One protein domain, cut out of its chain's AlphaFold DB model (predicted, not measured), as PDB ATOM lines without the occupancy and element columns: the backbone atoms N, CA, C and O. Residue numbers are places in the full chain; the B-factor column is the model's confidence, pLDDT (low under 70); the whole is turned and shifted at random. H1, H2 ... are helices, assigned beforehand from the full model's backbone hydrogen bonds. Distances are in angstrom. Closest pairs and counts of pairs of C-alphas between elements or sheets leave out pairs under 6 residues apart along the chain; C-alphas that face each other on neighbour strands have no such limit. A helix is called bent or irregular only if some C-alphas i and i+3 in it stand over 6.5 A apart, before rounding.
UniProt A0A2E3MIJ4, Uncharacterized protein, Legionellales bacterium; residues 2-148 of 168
ATOM      1  N   GLN A   2     -24.754   1.593 -21.533       54.50
ATOM      2  CA  GLN A   2     -25.136   2.371 -22.732       54.50
ATOM      3  C   GLN A   2     -24.156   3.511 -23.099       54.50
ATOM      4  O   GLN A   2     -23.835   3.662 -24.274       54.50
ATOM      5  N   GLY A   3     -23.592   4.231 -22.118       56.44
ATOM      6  CA  GLY A   3     -22.658   5.342 -22.384       56.44
ATOM      7  C   GLY A   3     -21.325   4.933 -23.034       56.44
ATOM      8  O   GLY A   3     -20.821   5.635 -23.901       56.44
ATOM      9  N   ILE A   4     -20.775   3.756 -22.706       57.72
ATOM     10  CA  ILE A   4     -19.514   3.266 -23.307       57.72
ATOM     11  C   ILE A   4     -19.711   2.918 -24.791       57.72
ATOM     12  O   ILE A   4     -18.819   3.134 -25.611       57.72
ATOM     13  N   THR A   5     -20.885   2.397 -25.158       61.06
ATOM     14  CA  THR A   5     -21.224   2.093 -26.554       61.06
ATOM     15  C   THR A   5     -21.392   3.369 -27.381       61.06
ATOM     16  O   THR A   5     -20.925   3.408 -28.516       61.06
ATOM     17  N   GLN A   6     -21.973   4.427 -26.805       67.62
ATOM     18  CA  GLN A   6     -22.093   5.743 -27.451       67.62
ATOM     19  C   GLN A   6     -20.728   6.417 -27.652       67.62
ATOM     20  O   GLN A   6     -20.440   6.881 -28.750       67.62
ATOM     21  N   ILE A   7     -19.837   6.371 -26.656       67.94
ATOM     22  CA  ILE A   7     -18.471   6.919 -26.765       67.94
ATOM     23  C   ILE A   7     -17.671   6.231 -27.884       67.94
ATOM     24  O   ILE A   7     -16.968   6.892 -28.646       67.94
ATOM     25  N   ARG A   8     -17.794   4.903 -28.030       73.00
ATOM     26  CA  ARG A   8     -17.123   4.168 -29.117       73.00
ATOM     27  C   ARG A   8     -17.672   4.510 -30.500       73.00
ATOM     28  O   ARG A   8     -16.891   4.534 -31.447       73.00
ATOM     29  N   ALA A   9     -18.977   4.757 -30.617       75.44
ATOM     30  CA  ALA A   9     -19.583   5.194 -31.872       75.44
ATOM     31  C   ALA A   9     -19.046   6.574 -32.282       75.44
ATOM     32  O   ALA A   9     -18.500   6.710 -33.372       75.44
ATOM     33  N   VAL A  10     -19.051   7.539 -31.352       75.25
ATOM     34  CA  VAL A  10     -18.481   8.881 -31.569       75.25
ATOM     35  C   VAL A  10     -17.005   8.805 -31.979       75.25
ATOM     36  O   VAL A  10     -16.590   9.455 -32.934       75.25
ATOM     37  N   ALA A  11     -16.205   7.959 -31.324       77.62
ATOM     38  CA  ALA A  11     -14.799   7.755 -31.682       77.62
ATOM     39  C   ALA A  11     -14.598   7.188 -33.104       77.62
ATOM     40  O   ALA A  11     -13.608   7.505 -33.769       77.62
ATOM     41  N   SER A  12     -15.513   6.334 -33.572       83.19
ATOM     42  CA  SER A  12     -15.489   5.800 -34.940       83.19
ATOM     43  C   SER A  12     -15.824   6.891 -35.955       83.19
ATOM     44  O   SER A  12     -15.063   7.099 -36.902       83.19
ATOM     45  N   ASP A  13     -16.895   7.645 -35.702       81.94
ATOM     46  CA  ASP A  13     -17.358   8.730 -36.570       81.94
ATOM     47  C   ASP A  13     -16.282   9.815 -36.727       81.94
ATOM     48  O   ASP A  13     -16.006  10.276 -37.836       81.94
ATOM     49  N   ILE A  14     -15.587  10.160 -35.637       82.31
ATOM     50  CA  ILE A  14     -14.445  11.088 -35.646       82.31
ATOM     51  C   ILE A  14     -13.343  10.612 -36.595       82.31
ATOM     52  O   ILE A  14     -12.825  11.399 -37.395       82.31
ATOM     53  N   LYS A  15     -12.956   9.332 -36.532       84.94
ATOM     54  CA  LYS A  15     -11.882   8.783 -37.377       84.94
ATOM     55  C   LYS A  15     -12.259   8.774 -38.853       84.94
ATOM     56  O   LYS A  15     -11.430   9.121 -39.705       84.94
ATOM     57  N   GLU A  16     -13.495   8.399 -39.157       86.44
ATOM     58  CA  GLU A  16     -14.016   8.415 -40.522       86.44
ATOM     59  C   GLU A  16     -14.039   9.844 -41.075       86.44
ATOM     60  O   GLU A  16     -13.442  10.109 -42.124       86.44
ATOM     61  N   LEU A  17     -14.612  10.793 -40.327       85.56
ATOM     62  CA  LEU A  17     -14.665  12.203 -40.715       85.56
ATOM     63  C   LEU A  17     -13.271  12.818 -40.867       85.56
ATOM     64  O   LEU A  17     -13.026  13.541 -41.832       85.56
ATOM     65  N   THR A  18     -12.324  12.482 -39.988       86.75
ATOM     66  CA  THR A  18     -10.933  12.961 -40.087       86.75
ATOM     67  C   THR A  18     -10.316  12.535 -41.414       86.75
ATOM     68  O   THR A  18      -9.727  13.345 -42.133       86.75
ATOM     69  N   THR A  19     -10.494  11.266 -41.782       88.06
ATOM     70  CA  THR A  19      -9.960  10.710 -43.030       88.06
ATOM     71  C   THR A  19     -10.562  11.409 -44.249       88.06
ATOM     72  O   THR A  19      -9.845  11.790 -45.181       88.06
ATOM     73  N   VAL A  20     -11.878  11.629 -44.225       86.69
ATOM     74  CA  VAL A  20     -12.600  12.329 -45.289       86.69
ATOM     75  C   VAL A  20     -12.134  13.782 -45.419       86.69
ATOM     76  O   VAL A  20     -11.889  14.241 -46.536       86.69
ATOM     77  N   LEU A  21     -11.927  14.494 -44.310       87.00
ATOM     78  CA  LEU A  21     -11.436  15.873 -44.333       87.00
ATOM     79  C   LEU A  21     -10.000  15.962 -44.854       87.00
ATOM     80  O   LEU A  21      -9.729  16.821 -45.690       87.00
ATOM     81  N   ILE A  22      -9.096  15.060 -44.462       88.31
ATOM     82  CA  ILE A  22      -7.730  15.021 -45.021       88.31
ATOM     83  C   ILE A  22      -7.775  14.860 -46.548       88.31
ATOM     84  O   ILE A  22      -7.021  15.503 -47.285       88.31
ATOM     85  N   TYR A  23      -8.672  14.011 -47.053       87.12
ATOM     86  CA  TYR A  23      -8.873  13.872 -48.493       87.12
ATOM     87  C   TYR A  23      -9.479  15.139 -49.122       87.12
ATOM     88  O   TYR A  23      -9.040  15.572 -50.193       87.12
ATOM     89  N   GLY A  24     -10.448  15.764 -48.447       86.31
ATOM     90  CA  GLY A  24     -11.068  17.029 -48.843       86.31
ATOM     91  C   GLY A  24     -10.052  18.156 -49.026       86.31
ATOM     92  O   GLY A  24     -10.076  18.847 -50.045       86.31
ATOM     93  N   GLU A  25      -9.087  18.282 -48.117       87.69
ATOM     94  CA  GLU A  25      -8.012  19.274 -48.204       87.69
ATOM     95  C   GLU A  25      -7.158  19.087 -49.467       87.69
ATOM     96  O   GLU A  25      -6.984  20.021 -50.256       87.69
ATOM     97  N   LYS A  26      -6.706  17.854 -49.732       89.25
ATOM     98  CA  LYS A  26      -5.946  17.519 -50.951       89.25
ATOM     99  C   LYS A  26      -6.749  17.823 -52.216       89.25
ATOM    100  O   LYS A  26      -6.207  18.306 -53.216       89.25
ATOM    101  N   ARG A  27      -8.056  17.554 -52.186       87.94
ATOM    102  CA  ARG A  27      -8.959  17.855 -53.301       87.94
ATOM    103  C   ARG A  27      -9.095  19.361 -53.523       87.94
ATOM    104  O   ARG A  27      -9.043  19.789 -54.676       87.94
ATOM    105  N   LEU A  28      -9.210  20.164 -52.465       88.31
ATOM    106  CA  LEU A  28      -9.241  21.629 -52.561       88.31
ATOM    107  C   LEU A  28      -7.927  22.199 -53.104       88.31
ATOM    108  O   LEU A  28      -7.946  23.122 -53.922       88.31
ATOM    109  N   GLU A  29      -6.788  21.621 -52.724       90.75
ATOM    110  CA  GLU A  29      -5.490  22.006 -53.278       90.75
ATOM    111  C   GLU A  29      -5.420  21.724 -54.788       90.75
ATOM    112  O   GLU A  29      -5.025  22.586 -55.582       90.75
ATOM    113  N   LYS A  30      -5.866  20.534 -55.211       91.25
ATOM    114  CA  LYS A  30      -5.957  20.172 -56.630       91.25
ATOM    115  C   LYS A  30      -6.897  21.114 -57.386       91.25
ATOM    116  O   LYS A  30      -6.526  21.624 -58.441       91.25
ATOM    117  N   PHE A  31      -8.061  21.411 -56.817       91.00
ATOM    118  CA  PHE A  31      -9.030  22.337 -57.396       91.00
ATOM    119  C   PHE A  31      -8.447  23.748 -57.569       91.00
ATOM    120  O   PHE A  31      -8.605  24.370 -58.617       91.00
ATOM    121  N   SER A  32      -7.678  24.237 -56.593       91.62
ATOM    122  CA  SER A  32      -6.975  25.522 -56.697       91.62
ATOM    123  C   SER A  32      -5.990  25.561 -57.876       91.62
ATOM    124  O   SER A  32      -5.905  26.574 -58.582       91.62
ATOM    125  N   LYS A  33      -5.267  24.457 -58.129       94.38
ATOM    126  CA  LYS A  33      -4.372  24.308 -59.294       94.38
ATOM    127  C   LYS A  33      -5.162  24.292 -60.605       94.38
ATOM    128  O   LYS A  33      -4.756  24.942 -61.570       94.38
ATOM    129  N   GLU A  34      -6.302  23.608 -60.636       92.81
ATOM    130  CA  GLU A  34      -7.200  23.584 -61.795       92.81
ATOM    131  C   GLU A  34      -7.780  24.971 -62.101       92.81
ATOM    132  O   GLU A  34      -7.742  25.392 -63.257       92.81
ATOM    133  N   LEU A  35      -8.191  25.746 -61.089       92.81
ATOM    134  CA  LEU A  35      -8.620  27.136 -61.285       92.81
ATOM    135  C   LEU A  35      -7.510  28.004 -61.886       92.81
ATOM    136  O   LEU A  35      -7.768  28.732 -62.839       92.81
ATOM    137  N   LYS A  36      -6.260  27.880 -61.411       93.62
ATOM    138  CA  LYS A  36      -5.115  28.595 -62.019       93.62
ATOM    139  C   LYS A  36      -4.926  28.225 -63.492       93.62
ATOM    140  O   LYS A  36      -4.607  29.073 -64.327       93.62
ATOM    141  N   LYS A  37      -5.134  26.951 -63.835       94.50
ATOM    142  CA  LYS A  37      -5.078  26.486 -65.226       94.50
ATOM    143  C   LYS A  37      -6.206  27.098 -66.059       94.50
ATOM    144  O   LYS A  37      -5.934  27.558 -67.165       94.50
ATOM    145  N   LEU A  38      -7.431  27.151 -65.532       92.69
ATOM    146  CA  LEU A  38      -8.573  27.787 -66.198       92.69
ATOM    147  C   LEU A  38      -8.362  29.297 -66.385       92.69
ATOM    148  O   LEU A  38      -8.659  29.811 -67.458       92.69
ATOM    149  N   GLU A  39      -7.778  29.995 -65.407       92.06
ATOM    150  CA  GLU A  39      -7.386  31.413 -65.514       92.06
ATOM    151  C   GLU A  39      -6.412  31.634 -66.678       92.06
ATOM    152  O   GLU A  39      -6.622  32.515 -67.519       92.06
ATOM    153  N   LYS A  40      -5.387  30.781 -66.796       93.25
ATOM    154  CA  LYS A  40      -4.434  30.828 -67.913       93.25
ATOM    155  C   LYS A  40      -5.087  30.484 -69.255       93.25
ATOM    156  O   LYS A  40      -4.801  31.119 -70.263       93.25
ATOM    157  N   GLN A  41      -5.974  29.494 -69.297       92.44
ATOM    158  CA  GLN A  41      -6.692  29.151 -70.526       92.44
ATOM    159  C   GLN A  41      -7.635  30.276 -70.956       92.44
ATOM    160  O   GLN A  41      -7.711  30.588 -72.144       92.44
ATOM    161  N   LEU A  42      -8.300  30.931 -70.001       91.50
ATOM    162  CA  LEU A  42      -9.140  32.085 -70.274       91.50
ATOM    163  C   LEU A  42      -8.327  33.221 -70.874       91.50
ATOM    164  O   LEU A  42      -8.826  33.830 -71.807       91.50
ATOM    165  N   SER A  43      -7.094  33.486 -70.422       88.06
ATOM    166  CA  SER A  43      -6.246  34.534 -71.013       88.06
ATOM    167  C   SER A  43      -5.801  34.224 -72.453       88.06
ATOM    168  O   SER A  43      -5.521  35.135 -73.234       88.06
ATOM    169  N   GLN A  44      -5.839  32.958 -72.861       90.50
ATOM    170  CA  GLN A  44      -5.457  32.493 -74.199       90.50
ATOM    171  C   GLN A  44      -6.663  32.193 -75.110       90.50
ATOM    172  O   GLN A  44      -6.502  31.948 -76.306       90.50
ATOM    173  N   ALA A  45      -7.887  32.218 -74.576       88.88
ATOM    174  CA  ALA A  45      -9.100  31.869 -75.309       88.88
ATOM    175  C   ALA A  45      -9.515  32.955 -76.316       88.88
ATOM    176  O   ALA A  45     -10.076  33.985 -75.946       88.88
ATOM    177  N   ASN A  46      -9.255  32.710 -77.596       86.75
ATOM    178  CA  ASN A  46      -9.513  33.631 -78.705       86.75
ATOM    179  C   ASN A  46     -10.664  33.200 -79.630       86.75
ATOM    180  O   ASN A  46     -10.953  33.891 -80.601       86.75
ATOM    181  N   THR A  47     -11.320  32.074 -79.346       86.69
ATOM    182  CA  THR A  47     -12.446  31.559 -80.137       86.69
ATOM    183  C   THR A  47     -13.680  31.361 -79.267       86.69
ATOM    184  O   THR A  47     -13.572  31.136 -78.058       86.69
ATOM    185  N   HIS A  48     -14.859  31.423 -79.886       86.69
ATOM    186  CA  HIS A  48     -16.125  31.212 -79.185       86.69
ATOM    187  C   HIS A  48     -16.212  29.799 -78.578       86.69
ATOM    188  O   HIS A  48     -16.605  29.658 -77.423       86.69
ATOM    189  N   ASP A  49     -15.719  28.774 -79.281       88.94
ATOM    190  CA  ASP A  49     -15.712  27.390 -78.784       88.94
ATOM    191  C   ASP A  49     -14.858  27.213 -77.527       88.94
ATOM    192  O   ASP A  49     -15.291  26.577 -76.566       88.94
ATOM    193  N   LYS A  50     -13.670  27.838 -77.478       91.62
ATOM    194  CA  LYS A  50     -12.817  27.822 -76.278       91.62
ATOM    195  C   LYS A  50     -13.511  28.505 -75.099       91.62
ATOM    196  O   LYS A  50     -13.457  28.000 -73.982       91.62
ATOM    197  N   ILE A  51     -14.183  29.631 -75.342       91.88
ATOM    198  CA  ILE A  51     -14.938  30.359 -74.313       91.88
ATOM    199  C   ILE A  51     -16.123  29.529 -73.800       91.88
ATOM    200  O   ILE A  51     -16.323  29.438 -72.588       91.88
ATOM    201  N   ASN A  52     -16.856  28.855 -74.688       91.75
ATOM    202  CA  ASN A  52     -17.964  27.976 -74.313       91.75
ATOM    203  C   ASN A  52     -17.497  26.746 -73.527       91.75
ATOM    204  O   ASN A  52     -18.127  26.385 -72.529       91.75
ATOM    205  N   ALA A  53     -16.380  26.130 -73.918       93.00
ATOM    206  CA  ALA A  53     -15.781  25.028 -73.167       93.00
ATOM    207  C   ALA A  53     -15.388  25.468 -71.746       93.00
ATOM    208  O   ALA A  53     -15.758  24.813 -70.771       93.00
ATOM    209  N   LEU A  54     -14.724  26.622 -71.610       94.12
ATOM    210  CA  LEU A  54     -14.360  27.186 -70.306       94.12
ATOM    211  C   LEU A  54     -15.583  27.498 -69.440       94.12
ATOM    212  O   LEU A  54     -15.565  27.229 -68.241       94.12
ATOM    213  N   LYS A  55     -16.661  28.017 -70.038       93.75
ATOM    214  CA  LYS A  55     -17.926  28.285 -69.341       93.75
ATOM    215  C   LYS A  55     -18.521  27.008 -68.753       93.75
ATOM    216  O   LYS A  55     -18.883  27.003 -67.582       93.75
ATOM    217  N   ARG A  56     -18.575  25.922 -69.533       93.88
ATOM    218  CA  ARG A  56     -19.071  24.615 -69.063       93.88
ATOM    219  C   ARG A  56     -18.222  24.070 -67.917       93.88
ATOM    220  O   ARG A  56     -18.779  23.643 -66.913       93.88
ATOM    221  N   LEU A  57     -16.896  24.148 -68.036       94.06
ATOM    222  CA  LEU A  57     -15.979  23.721 -66.975       94.06
ATOM    223  C   LEU A  57     -16.174  24.535 -65.692       94.06
ATOM    224  O   LEU A  57     -16.221  23.957 -64.611       94.06
ATOM    225  N   CYS A  58     -16.350  25.855 -65.800       92.81
ATOM    226  CA  CYS A  58     -16.593  26.700 -64.633       92.81
ATOM    227  C   CYS A  58     -17.947  26.406 -63.968       92.81
ATOM    228  O   CYS A  58     -18.027  26.390 -62.747       92.81
ATOM    229  N   LEU A  59     -19.001  26.142 -64.747       91.94
ATOM    230  CA  LEU A  59     -20.313  25.769 -64.202       91.94
ATOM    231  C   LEU A  59     -20.274  24.408 -63.497       91.94
ATOM    232  O   LEU A  59     -20.812  24.265 -62.404       91.94
ATOM    233  N   PHE A  60     -19.592  23.426 -64.089       92.44
ATOM    234  CA  PHE A  60     -19.382  22.124 -63.459       92.44
ATOM    235  C   PHE A  60     -18.585  22.241 -62.150       92.44
ATOM    236  O   PHE A  60     -18.916  21.605 -61.148       92.44
ATOM    237  N   ALA A  61     -17.553  23.086 -62.148       91.62
ATOM    238  CA  ALA A  61     -16.754  23.379 -60.967       91.62
ATOM    239  C   ALA A  61     -17.581  24.055 -59.856       91.62
ATOM    240  O   ALA A  61     -17.409  23.711 -58.689       91.62
ATOM    241  N   ASP A  62     -18.500  24.963 -60.204       91.12
ATOM    242  CA  ASP A  62     -19.368  25.662 -59.242       91.12
ATOM    243  C   ASP A  62     -20.364  24.689 -58.600       91.12
ATOM    244  O   ASP A  62     -20.490  24.655 -57.378       91.12
ATOM    245  N   ALA A  63     -20.980  23.817 -59.405       90.56
ATOM    246  CA  ALA A  63     -21.853  22.754 -58.909       90.56
ATOM    247  C   ALA A  63     -21.101  21.790 -57.976       90.56
ATOM    248  O   ALA A  63     -21.568  21.496 -56.878       90.56
ATOM    249  N   SER A  64     -19.897  21.361 -58.371       88.94
ATOM    250  CA  SER A  64     -19.054  20.473 -57.558       88.94
ATOM    251  C   SER A  64     -18.655  21.105 -56.220       88.94
ATOM    252  O   SER A  64     -18.643  20.425 -55.190       88.94
ATOM    253  N   LEU A  65     -18.328  22.404 -56.220       89.25
ATOM    254  CA  LEU A  65     -18.066  23.156 -54.993       89.25
ATOM    255  C   LEU A  65     -19.318  23.248 -54.120       89.25
ATOM    256  O   LEU A  65     -19.196  23.072 -52.915       89.25
ATOM    257  N   SER A  66     -20.498  23.491 -54.699       90.62
ATOM    258  CA  SER A  66     -21.749  23.568 -53.935       90.62
ATOM    259  C   SER A  66     -22.043  22.255 -53.214       90.62
ATOM    260  O   SER A  66     -22.201  22.258 -52.003       90.62
ATOM    261  N   THR A  67     -21.990  21.120 -53.915       88.62
ATOM    262  CA  THR A  67     -22.223  19.808 -53.288       88.62
ATOM    263  C   THR A  67     -21.219  19.509 -52.174       88.62
ATOM    264  O   THR A  67     -21.573  18.954 -51.140       88.62
ATOM    265  N   THR A  68     -19.953  19.895 -52.363       87.38
ATOM    266  CA  THR A  68     -18.923  19.717 -51.325       87.38
ATOM    267  C   THR A  68     -19.177  20.629 -50.121       87.38
ATOM    268  O   THR A  68     -18.889  20.251 -48.989       87.38
ATOM    269  N   TRP A  69     -19.712  21.828 -50.355       90.88
ATOM    270  CA  TRP A  69     -20.030  22.787 -49.305       90.88
ATOM    271  C   TRP A  69     -21.169  22.268 -48.434       90.88
ATOM    272  O   TRP A  69     -21.045  22.277 -47.214       90.88
ATOM    273  N   ASP A  70     -22.227  21.765 -49.067       90.56
ATOM    274  CA  ASP A  70     -23.388  21.214 -48.372       90.56
ATOM    275  C   ASP A  70     -22.976  20.033 -47.477       90.56
ATOM    276  O   ASP A  70     -23.335  19.995 -46.302       90.56
ATOM    277  N   ALA A  71     -22.110  19.142 -47.979       87.69
ATOM    278  CA  ALA A  71     -21.549  18.045 -47.187       87.69
ATOM    279  C   ALA A  71     -20.701  18.533 -45.996       87.69
ATOM    280  O   ALA A  71     -20.795  17.985 -44.900       87.69
ATOM    281  N   LEU A  72     -19.884  19.577 -46.179       89.88
ATOM    282  CA  LEU A  72     -19.093  20.152 -45.084       89.88
ATOM    283  C   LEU A  72     -19.957  20.817 -44.014       89.88
ATOM    284  O   LEU A  72     -19.593  20.767 -42.842       89.88
ATOM    285  N   VAL A  73     -21.063  21.457 -44.402       90.88
ATOM    286  CA  VAL A  73     -22.038  22.006 -43.451       90.88
ATOM    287  C   VAL A  73     -22.670  20.870 -42.651       90.88
ATOM    288  O   VAL A  73     -22.624  20.906 -41.428       90.88
ATOM    289  N   GLU A  74     -23.133  19.812 -43.318       89.81
ATOM    290  CA  GLU A  74     -23.712  18.644 -42.645       89.81
ATOM    291  C   GLU A  74     -22.726  17.986 -41.661       89.81
ATOM    292  O   GLU A  74     -23.086  17.652 -40.531       89.81
ATOM    293  N   TRP A  75     -21.459  17.816 -42.052       87.50
ATOM    294  CA  TRP A  75     -20.436  17.248 -41.166       87.50
ATOM    295  C   TRP A  75     -20.075  18.159 -40.003       87.50
ATOM    296  O   TRP A  75     -19.728  17.659 -38.931       87.50
ATOM    297  N   LYS A  76     -20.153  19.477 -40.199       91.06
ATOM    298  CA  LYS A  76     -19.976  20.441 -39.117       91.06
ATOM    299  C   LYS A  76     -21.062  20.254 -38.069       91.06
ATOM    300  O   LYS A  76     -20.729  20.041 -36.910       91.06
ATOM    301  N   ASP A  77     -22.320  20.247 -38.498       89.88
ATOM    302  CA  ASP A  77     -23.470  20.117 -37.604       89.88
ATOM    303  C   ASP A  77     -23.408  18.790 -36.825       89.88
ATOM    304  O   ASP A  77     -23.560  18.773 -35.604       89.88
ATOM    305  N   LYS A  78     -23.065  17.683 -37.501       87.19
ATOM    306  CA  LYS A  78     -22.850  16.368 -36.864       87.19
ATOM    307  C   LYS A  78     -21.714  16.373 -35.838       87.19
ATOM    308  O   LYS A  78     -21.835  15.772 -34.770       87.19
ATOM    309  N   SER A  79     -20.609  17.042 -36.158       87.00
ATOM    310  CA  SER A  79     -19.448  17.146 -35.266       87.00
ATOM    311  C   SER A  79     -19.763  18.019 -34.045       87.00
ATOM    312  O   SER A  79     -19.376  17.677 -32.931       87.00
ATOM    313  N   GLU A  80     -20.510  19.111 -34.221       90.94
ATOM    314  CA  GLU A  80     -20.982  19.966 -33.123       90.94
ATOM    315  C   GLU A  80     -21.971  19.226 -32.215       90.94
ATOM    316  O   GLU A  80     -21.854  19.314 -30.993       90.94
ATOM    317  N   GLN A  81     -22.888  18.440 -32.785       87.75
ATOM    318  CA  GLN A  81     -23.784  17.585 -32.009       87.75
ATOM    319  C   GLN A  81     -22.999  16.545 -31.195       87.75
ATOM    320  O   GLN A  81     -23.212  16.417 -29.991       87.75
ATOM    321  N   SER A  82     -22.037  15.861 -31.819       85.75
ATOM    322  CA  SER A  82     -21.187  14.871 -31.139       85.75
ATOM    323  C   SER A  82     -20.389  15.496 -29.985       85.75
ATOM    324  O   SER A  82     -20.223  14.883 -28.931       85.75
ATOM    325  N   LEU A  83     -19.936  16.746 -30.145       87.25
ATOM    326  CA  LEU A  83     -19.278  17.504 -29.079       87.25
ATOM    327  C   LEU A  83     -20.229  17.805 -27.913       87.25
ATOM    328  O   LEU A  83     -19.854  17.651 -26.752       87.25
ATOM    329  N   GLN A  84     -21.462  18.227 -28.207       86.62
ATOM    330  CA  GLN A  84     -22.480  18.487 -27.183       86.62
ATOM    331  C   GLN A  84     -22.837  17.216 -26.409       86.62
ATOM    332  O   GLN A  84     -22.934  17.254 -25.182       86.62
ATOM    333  N   GLU A  85     -22.977  16.092 -27.112       82.88
ATOM    334  CA  GLU A  85     -23.212  14.782 -26.511       82.88
ATOM    335  C   GLU A  85     -22.053  14.391 -25.586       82.88
ATOM    336  O   GLU A  85     -22.289  14.079 -24.420       82.88
ATOM    337  N   LEU A  86     -20.795  14.505 -26.036       82.69
ATOM    338  CA  LEU A  86     -19.622  14.258 -25.186       82.69
ATOM    339  C   LEU A  86     -19.591  15.152 -23.942       82.69
ATOM    340  O   LEU A  86     -19.274  14.668 -22.857       82.69
ATOM    341  N   HIS A  87     -19.939  16.435 -24.063       83.62
ATOM    342  CA  HIS A  87     -20.018  17.333 -22.910       83.62
ATOM    343  C   HIS A  87     -21.124  16.933 -21.926       83.62
ATOM    344  O   HIS A  87     -20.908  17.012 -20.714       83.62
ATOM    345  N   ALA A  88     -22.282  16.482 -22.418       81.69
ATOM    346  CA  ALA A  88     -23.348  15.951 -21.575       81.69
ATOM    347  C   ALA A  88     -22.882  14.687 -20.834       81.69
ATOM    348  O   ALA A  88     -22.997  14.620 -19.610       81.69
ATOM    349  N   PHE A  89     -22.233  13.752 -21.539       77.44
ATOM    350  CA  PHE A  89     -21.651  12.558 -20.921       77.44
ATOM    351  C   PHE A  89     -20.575  12.894 -19.893       77.44
ATOM    352  O   PHE A  89     -20.559  12.298 -18.823       77.44
ATOM    353  N   ALA A  90     -19.690  13.852 -20.174       76.50
ATOM    354  CA  ALA A  90     -18.657  14.273 -19.231       76.50
ATOM    355  C   ALA A  90     -19.255  14.881 -17.954       76.50
ATOM    356  O   ALA A  90     -18.743  14.645 -16.860       76.50
ATOM    357  N   LYS A  91     -20.362  15.623 -18.078       74.38
ATOM    358  CA  LYS A  91     -21.090  16.191 -16.937       74.38
ATOM    359  C   LYS A  91     -21.712  15.106 -16.053       74.38
ATOM    360  O   LYS A  91     -21.641  15.225 -14.832       74.38
ATOM    361  N   ASP A  92     -22.256  14.054 -16.658       70.62
ATOM    362  CA  ASP A  92     -22.840  12.917 -15.936       70.62
ATOM    363  C   ASP A  92     -21.752  11.993 -15.351       70.62
ATOM    364  O   ASP A  92     -21.876  11.494 -14.232       70.62
ATOM    365  N   ALA A  93     -20.639  11.811 -16.068       65.31
ATOM    366  CA  ALA A  93     -19.504  10.975 -15.671       65.31
ATOM    367  C   ALA A  93     -18.610  11.610 -14.593       65.31
ATOM    368  O   ALA A  93     -17.926  10.889 -13.876       65.31
ATOM    369  N   LEU A  94     -18.657  12.932 -14.390       61.25
ATOM    370  CA  LEU A  94     -18.024  13.601 -13.239       61.25
ATOM    371  C   LEU A  94     -18.548  13.093 -11.877       61.25
ATOM    372  O   LEU A  94     -17.957  13.406 -10.845       61.25
ATOM    373  N   GLN A  95     -19.615  12.285 -11.864       57.88
ATOM    374  CA  GLN A  95     -20.118  11.578 -10.683       57.88
ATOM    375  C   GLN A  95     -19.566  10.144 -10.522       57.88
ATOM    376  O   GLN A  95     -19.755   9.554  -9.459       57.88
ATOM    377  N   VAL A  96     -18.889   9.567 -11.529       53.94
ATOM    378  CA  VAL A  96     -18.451   8.155 -11.549       53.94
ATOM    379  C   VAL A  96     -17.059   8.005 -12.200       53.94
ATOM    380  O   VAL A  96     -16.938   7.977 -13.416       53.94
ATOM    381  N   GLU A  97     -16.035   7.860 -11.349       55.22
ATOM    382  CA  GLU A  97     -14.640   7.423 -11.597       55.22
ATOM    383  C   GLU A  97     -13.747   8.147 -12.644       55.22
ATOM    384  O   GLU A  97     -14.131   8.553 -13.736       55.22
ATOM    385  N   ALA A  98     -12.459   8.270 -12.290       54.09
ATOM    386  CA  ALA A  98     -11.454   9.086 -12.980       54.09
ATOM    387  C   ALA A  98     -10.885   8.490 -14.288       54.09
ATOM    388  O   ALA A  98     -10.286   9.221 -15.076       54.09
ATOM    389  N   SER A  99     -11.052   7.187 -14.544       55.06
ATOM    390  CA  SER A  99     -10.474   6.505 -15.718       55.06
ATOM    391  C   SER A  99     -11.206   6.830 -17.028       55.06
ATOM    392  O   SER A  99     -10.566   6.931 -18.070       55.06
ATOM    393  N   SER A 100     -12.515   7.100 -16.981       59.78
ATOM    394  CA  SER A 100     -13.319   7.565 -18.127       59.78
ATOM    395  C   SER A 100     -13.053   9.020 -18.532       59.78
ATOM    396  O   SER A 100     -13.379   9.418 -19.650       59.78
ATOM    397  N   GLY A 101     -12.446   9.825 -17.654       60.97
ATOM    398  CA  GLY A 101     -12.176  11.241 -17.920       60.97
ATOM    399  C   GLY A 101     -11.097  11.478 -18.985       60.97
ATOM    400  O   GLY A 101     -11.185  12.445 -19.741       60.97
ATOM    401  N   TYR A 102     -10.104  10.587 -19.085       62.38
ATOM    402  CA  TYR A 102      -9.008  10.713 -20.055       62.38
ATOM    403  C   TYR A 102      -9.470  10.460 -21.501       62.38
ATOM    404  O   TYR A 102      -9.118  11.218 -22.410       62.38
ATOM    405  N   ASP A 103     -10.323   9.453 -21.707       74.69
ATOM    406  CA  ASP A 103     -10.873   9.129 -23.028       74.69
ATOM    407  C   ASP A 103     -11.831  10.225 -23.518       74.69
ATOM    408  O   ASP A 103     -11.774  10.635 -24.678       74.69
ATOM    409  N   LEU A 104     -12.653  10.783 -22.621       77.94
ATOM    410  CA  LEU A 104     -13.555  11.894 -22.940       77.94
ATOM    411  C   LEU A 104     -12.799  13.179 -23.303       77.94
ATOM    412  O   LEU A 104     -13.175  13.866 -24.254       77.94
ATOM    413  N   MET A 105     -11.721  13.499 -22.579       82.44
ATOM    414  CA  MET A 105     -10.878  14.656 -22.891       82.44
ATOM    415  C   MET A 105     -10.214  14.499 -24.263       82.44
ATOM    416  O   MET A 105     -10.225  15.432 -25.065       82.44
ATOM    417  N   THR A 106      -9.691  13.307 -24.557       85.06
ATOM    418  CA  THR A 106      -9.079  12.997 -25.856       85.06
ATOM    419  C   THR A 106     -10.076  13.181 -26.999       85.06
ATOM    420  O   THR A 106      -9.799  13.927 -27.936       85.06
ATOM    421  N   LEU A 107     -11.271  12.598 -26.888       84.19
ATOM    422  CA  LEU A 107     -12.312  12.725 -27.914       84.19
ATOM    423  C   LEU A 107     -12.783  14.171 -28.095       84.19
ATOM    424  O   LEU A 107     -13.001  14.618 -29.218       84.19
ATOM    425  N   THR A 108     -12.879  14.935 -27.007       87.38
ATOM    426  CA  THR A 108     -13.222  16.365 -27.063       87.38
ATOM    427  C   THR A 108     -12.185  17.153 -27.869       87.38
ATOM    428  O   THR A 108     -12.544  17.988 -28.705       87.38
ATOM    429  N   LEU A 109     -10.894  16.875 -27.662       89.19
ATOM    430  CA  LEU A 109      -9.809  17.495 -28.426       89.19
ATOM    431  C   LEU A 109      -9.848  17.088 -29.905       89.19
ATOM    432  O   LEU A 109      -9.673  17.944 -30.774       89.19
ATOM    433  N   GLU A 110     -10.123  15.817 -30.199       90.38
ATOM    434  CA  GLU A 110     -10.242  15.315 -31.571       90.38
ATOM    435  C   GLU A 110     -11.412  15.968 -32.325       90.38
ATOM    436  O   GLU A 110     -11.214  16.468 -33.434       90.38
ATOM    437  N   ILE A 111     -12.603  16.072 -31.717       90.75
ATOM    438  CA  ILE A 111     -13.739  16.780 -32.336       90.75
ATOM    439  C   ILE A 111     -13.437  18.267 -32.517       90.75
ATOM    440  O   ILE A 111     -13.756  18.853 -33.552       90.75
ATOM    441  N   THR A 112     -12.791  18.900 -31.538       91.06
ATOM    442  CA  THR A 112     -12.410  20.314 -31.661       91.06
ATOM    443  C   THR A 112     -11.451  20.520 -32.837       91.06
ATOM    444  O   THR A 112     -11.615  21.455 -33.626       91.06
ATOM    445  N   SER A 113     -10.488  19.611 -33.009       91.94
ATOM    446  CA  SER A 113      -9.578  19.606 -34.156       91.94
ATOM    447  C   SER A 113     -10.329  19.425 -35.479       91.94
ATOM    448  O   SER A 113     -10.115  20.196 -36.419       91.94
ATOM    449  N   LEU A 114     -11.281  18.488 -35.539       92.12
ATOM    450  CA  LEU A 114     -12.159  18.277 -36.693       92.12
ATOM    451  C   LEU A 114     -12.929  19.543 -37.081       92.12
ATOM    452  O   LEU A 114     -12.902  19.956 -38.242       92.12
ATOM    453  N   LEU A 115     -13.569  20.208 -36.119       93.12
ATOM    454  CA  LEU A 115     -14.308  21.452 -36.356       93.12
ATOM    455  C   LEU A 115     -13.398  22.568 -36.887       93.12
ATOM    456  O   LEU A 115     -13.797  23.355 -37.758       93.12
ATOM    457  N   GLN A 116     -12.151  22.616 -36.418       93.38
ATOM    458  CA  GLN A 116     -11.150  23.555 -36.914       93.38
ATOM    459  C   GLN A 116     -10.712  23.228 -38.352       93.38
ATOM    460  O   GLN A 116     -10.572  24.144 -39.174       93.38
ATOM    461  N   MET A 117     -10.557  21.944 -38.694       92.69
ATOM    462  CA  MET A 117     -10.293  21.497 -40.066       92.69
ATOM    463  C   MET A 117     -11.451  21.858 -41.002       92.69
ATOM    464  O   MET A 117     -11.218  22.480 -42.041       92.69
ATOM    465  N   ILE A 118     -12.695  21.561 -40.611       93.00
ATOM    466  CA  ILE A 118     -13.907  21.914 -41.369       93.00
ATOM    467  C   ILE A 118     -13.956  23.423 -41.623       93.00
ATOM    468  O   ILE A 118     -14.106  23.865 -42.762       93.00
ATOM    469  N   SER A 119     -13.741  24.228 -40.582       92.69
ATOM    470  CA  SER A 119     -13.740  25.692 -40.687       92.69
ATOM    471  C   SER A 119     -12.652  26.210 -41.634       92.69
ATOM    472  O   SER A 119     -12.866  27.161 -42.392       92.69
ATOM    473  N   THR A 120     -11.472  25.586 -41.621       92.88
ATOM    474  CA  THR A 120     -10.370  25.930 -42.531       92.88
ATOM    475  C   THR A 120     -10.726  25.597 -43.980       92.88
ATOM    476  O   THR A 120     -10.514  26.422 -44.873       92.88
ATOM    477  N   GLN A 121     -11.345  24.440 -44.220       92.81
ATOM    478  CA  GLN A 121     -11.806  24.045 -45.551       92.81
ATOM    479  C   GLN A 121     -12.929  24.945 -46.068       92.81
ATOM    480  O   GLN A 121     -12.871  25.368 -47.221       92.81
ATOM    481  N   GLN A 122     -13.885  25.333 -45.219       93.94
ATOM    482  CA  GLN A 122     -14.924  26.303 -45.575       93.94
ATOM    483  C   GLN A 122     -14.309  27.636 -46.036       93.94
ATOM    484  O   GLN A 122     -14.650  28.152 -47.102       93.94
ATOM    485  N   LYS A 123     -13.326  28.172 -45.302       93.06
ATOM    486  CA  LYS A 123     -12.609  29.395 -45.714       93.06
ATOM    487  C   LYS A 123     -11.907  29.223 -47.063       93.06
ATOM    488  O   LYS A 123     -12.012  30.095 -47.930       93.06
ATOM    489  N   ALA A 124     -11.218  28.099 -47.261       92.44
ATOM    490  CA  ALA A 124     -10.560  27.793 -48.526       92.44
ATOM    491  C   ALA A 124     -11.572  27.722 -49.682       92.44
ATOM    492  O   ALA A 124     -11.338  28.316 -50.735       92.44
ATOM    493  N   MET A 125     -12.720  27.076 -49.475       93.69
ATOM    494  CA  MET A 125     -13.798  26.981 -50.459       93.69
ATOM    495  C   MET A 125     -14.400  28.333 -50.819       93.69
ATOM    496  O   MET A 125     -14.585  28.598 -52.005       93.69
ATOM    497  N   CYS A 126     -14.640  29.213 -49.845       92.88
ATOM    498  CA  CYS A 126     -15.099  30.578 -50.111       92.88
ATOM    499  C   CYS A 126     -14.131  31.322 -51.041       92.88
ATOM    500  O   CYS A 126     -14.556  31.950 -52.013       92.88
ATOM    501  N   SER A 127     -12.824  31.190 -50.796       93.81
ATOM    502  CA  SER A 127     -11.790  31.765 -51.662       93.81
ATOM    503  C   SER A 127     -11.819  31.167 -53.074       93.81
ATOM    504  O   SER A 127     -11.824  31.904 -54.063       93.81
ATOM    505  N   GLN A 128     -11.924  29.838 -53.204       93.12
ATOM    506  CA  GLN A 128     -12.013  29.201 -54.524       93.12
ATOM    507  C   GLN A 128     -13.296  29.587 -55.274       93.12
ATOM    508  O   GLN A 128     -13.248  29.843 -56.478       93.12
ATOM    509  N   ARG A 129     -14.432  29.701 -54.576       93.69
ATOM    510  CA  ARG A 129     -15.704  30.143 -55.158       93.69
ATOM    511  C   ARG A 129     -15.618  31.584 -55.652       93.69
ATOM    512  O   ARG A 129     -16.064  31.870 -56.760       93.69
ATOM    513  N   ALA A 130     -14.986  32.480 -54.894       93.50
ATOM    514  CA  ALA A 130     -14.761  33.858 -55.327       93.50
ATOM    515  C   ALA A 130     -13.932  33.926 -56.623       93.50
ATOM    516  O   ALA A 130     -14.310  34.620 -57.568       93.50
ATOM    517  N   ARG A 131     -12.847  33.146 -56.710       93.94
ATOM    518  CA  ARG A 131     -12.023  33.041 -57.929       93.94
ATOM    519  C   ARG A 131     -12.811  32.489 -59.115       93.94
ATOM    520  O   ARG A 131     -12.722  33.014 -60.224       93.94
ATOM    521  N   LEU A 132     -13.634  31.471 -58.884       94.56
ATOM    522  CA  LEU A 132     -14.494  30.898 -59.913       94.56
ATOM    523  C   LEU A 132     -15.535  31.904 -60.434       94.56
ATOM    524  O   LEU A 132     -15.769  31.998 -61.640       94.56
ATOM    525  N   GLN A 133     -16.113  32.718 -59.551       93.69
ATOM    526  CA  GLN A 133     -17.020  33.798 -59.948       93.69
ATOM    527  C   GLN A 133     -16.299  34.873 -60.774       93.69
ATOM    528  O   GLN A 133     -16.831  35.332 -61.789       93.69
ATOM    529  N   GLN A 134     -15.061  35.229 -60.415       93.31
ATOM    530  CA  GLN A 134     -14.234  36.133 -61.225       93.31
ATOM    531  C   GLN A 134     -13.945  35.555 -62.620       93.31
ATOM    532  O   GLN A 134     -14.058  36.275 -63.616       93.31
ATOM    533  N   LEU A 135     -13.652  34.253 -62.720       93.56
ATOM    534  CA  LEU A 135     -13.495  33.551 -63.997       93.56
ATOM    535  C   LEU A 135     -14.757  33.633 -64.858       93.56
ATOM    536  O   LEU A 135     -14.679  34.014 -66.026       93.56
ATOM    537  N   LEU A 136     -15.927  33.339 -64.286       93.38
ATOM    538  CA  LEU A 136     -17.210  33.429 -64.989       93.38
ATOM    539  C   LEU A 136     -17.491  34.852 -65.493       93.38
ATOM    540  O   LEU A 136     -17.971  35.034 -66.616       93.38
ATOM    541  N   GLN A 137     -17.161  35.877 -64.706       93.88
ATOM    542  CA  GLN A 137     -17.250  37.268 -65.155       93.88
ATOM    543  C   GLN A 137     -16.267  37.571 -66.296       93.88
ATOM    544  O   GLN A 137     -16.635  38.245 -67.262       93.88
ATOM    545  N   GLY A 138     -15.035  37.062 -66.222       92.31
ATOM    546  CA  GLY A 138     -14.033  37.192 -67.281       92.31
ATOM    547  C   GLY A 138     -14.466  36.530 -68.593       92.31
ATOM    548  O   GLY A 138     -14.336  37.133 -69.660       92.31
ATOM    549  N   ILE A 139     -15.068  35.342 -68.510       93.44
ATOM    550  CA  ILE A 139     -15.685  34.627 -69.636       93.44
ATOM    551  C   ILE A 139     -16.762  35.497 -70.286       93.44
ATOM    552  O   ILE A 139     -16.685  35.755 -71.486       93.44
ATOM    553  N   LYS A 140     -17.704  36.041 -69.497       91.44
ATOM    554  CA  LYS A 140     -18.761  36.939 -70.002       91.44
ATOM    555  C   LYS A 140     -18.186  38.170 -70.712       91.44
ATOM    556  O   LYS A 140     -18.712  38.594 -71.740       91.44
ATOM    557  N   LYS A 141     -17.109  38.761 -70.185       91.06
ATOM    558  CA  LYS A 141     -16.433  39.906 -70.823       91.06
ATOM    559  C   LYS A 141     -15.815  39.512 -72.168       91.06
ATOM    560  O   LYS A 141     -16.041  40.215 -73.151       91.06
ATOM    561  N   ARG A 142     -15.082  38.393 -72.237       88.50
ATOM    562  CA  ARG A 142     -14.479  37.910 -73.494       88.50
ATOM    563  C   ARG A 142     -15.512  37.530 -74.540       88.50
ATOM    564  O   ARG A 142     -15.347  37.894 -75.699       88.50
ATOM    565  N   GLU A 143     -16.583  36.860 -74.133       89.06
ATOM    566  CA  GLU A 143     -17.701  36.506 -75.008       89.06
ATOM    567  C   GLU A 143     -18.276  37.754 -75.698       89.06
ATOM    568  O   GLU A 143     -18.369  37.793 -76.923       89.06
ATOM    569  N   ARG A 144     -18.533  38.829 -74.935       88.56
ATOM    570  CA  ARG A 144     -18.998  40.116 -75.486       88.56
ATOM    571  C   ARG A 144     -18.006  40.744 -76.466       88.56
ATOM    572  O   ARG A 144     -18.428  41.324 -77.462       88.56
ATOM    573  N   VAL A 145     -16.703  40.676 -76.184       86.88
ATOM    574  CA  VAL A 145     -15.664  41.224 -77.075       86.88
ATOM    575  C   VAL A 145     -15.630  40.458 -78.396       86.88
ATOM    576  O   VAL A 145     -15.689  41.078 -79.456       86.88
ATOM    577  N   LEU A 146     -15.613  39.124 -78.345       85.12
ATOM    578  CA  LEU A 146     -15.640  38.283 -79.545       85.12
ATOM    579  C   LEU A 146     -16.910  38.517 -80.367       85.12
ATOM    580  O   LEU A 146     -16.831  38.671 -81.584       85.12
ATOM    581  N   GLN A 147     -18.068  38.628 -79.711       83.75
ATOM    582  CA  GLN A 147     -19.329  38.913 -80.391       83.75
ATOM    583  C   GLN A 147     -19.300  40.275 -81.095       83.75
ATOM    584  O   GLN A 147     -19.669  40.357 -82.261       83.75
ATOM    585  N   LYS A 148     -18.777  41.328 -80.448       81.44
ATOM    586  CA  LYS A 148     -18.593  42.647 -81.084       81.44
ATOM    587  C   LYS A 148     -17.679  42.587 -82.309       81.44
ATOM    588  O   LYS A 148     -17.970  43.256 -83.297       81.44
TER     589      LYS A 148
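This is residues 2 to 148 of the 168 residues of an uncharacterized protein of Legionellales bacterium (UniProt A0A2E3MIJ4). Look for a long, thin rod made of three long helices, H1, H2 and H3, that run side by side in an up-and-down bundle, each against the one before it in the chain. Two tight turns join them, one at each end of the rod, and residues 94 to 99 stick out at the H2 to H3 end. The printed part has 147 residues with three named helices, in the order H1, H2, H3, and no named strand; its class is all helix. It is only just loose, close to extended, with a radius of gyration of the C-alphas of 22.0 A, and it spans 77 by 19 by 18 A.

Find C-alpha 2 at (-25.136, 2.371, -22.732); from there H1, residues 2 to 44, runs 62.8 A to C-alpha 44 at (-5.457, 32.493, -74.199). Next comes H2, residues 48 to 93, 66.7 A long. Last is H3, residues 99 to 148, the longest helix at 75.1 A, which ends at C-alpha 148 at (-18.593, 42.647, -81.084). H3 is neither bent nor irregular, but only just: C-alphas 99 and 102 are 6.2 A apart.

Start with the helical hairpin of H1 and H2: they touch, closest at the C-alphas of Val 10 and Ser 82, 6.6 A apart, and run opposite ways at a shallow tilt of 21 degrees. H2 and H3, also a helical hairpin, touch with the C-alphas of Ile 51 and Ile 139 closest at 6.4 A, opposite ways at a shallow tilt of 18 degrees. H1 and H3 touch, closest at the C-alphas of Thr 18 and Leu 114, 6.4 A apart, and run the same way at a shallow tilt of 22 degrees. In H1 and H2 every O i to N i+4 pair is within hydrogen-bond range; in H3 45 of 46 are.

Look to Glu 97 and Lys 148 for the two C-alphas farthest apart, 78.0 A. The printed part has no cut, and both links are tight, with 3 residues between H1 and H2 and 5 between H2 and H3. The mean pLDDT of the printed part is 85.6; it is under 70 at residues 2 to 7 and 93 to 102.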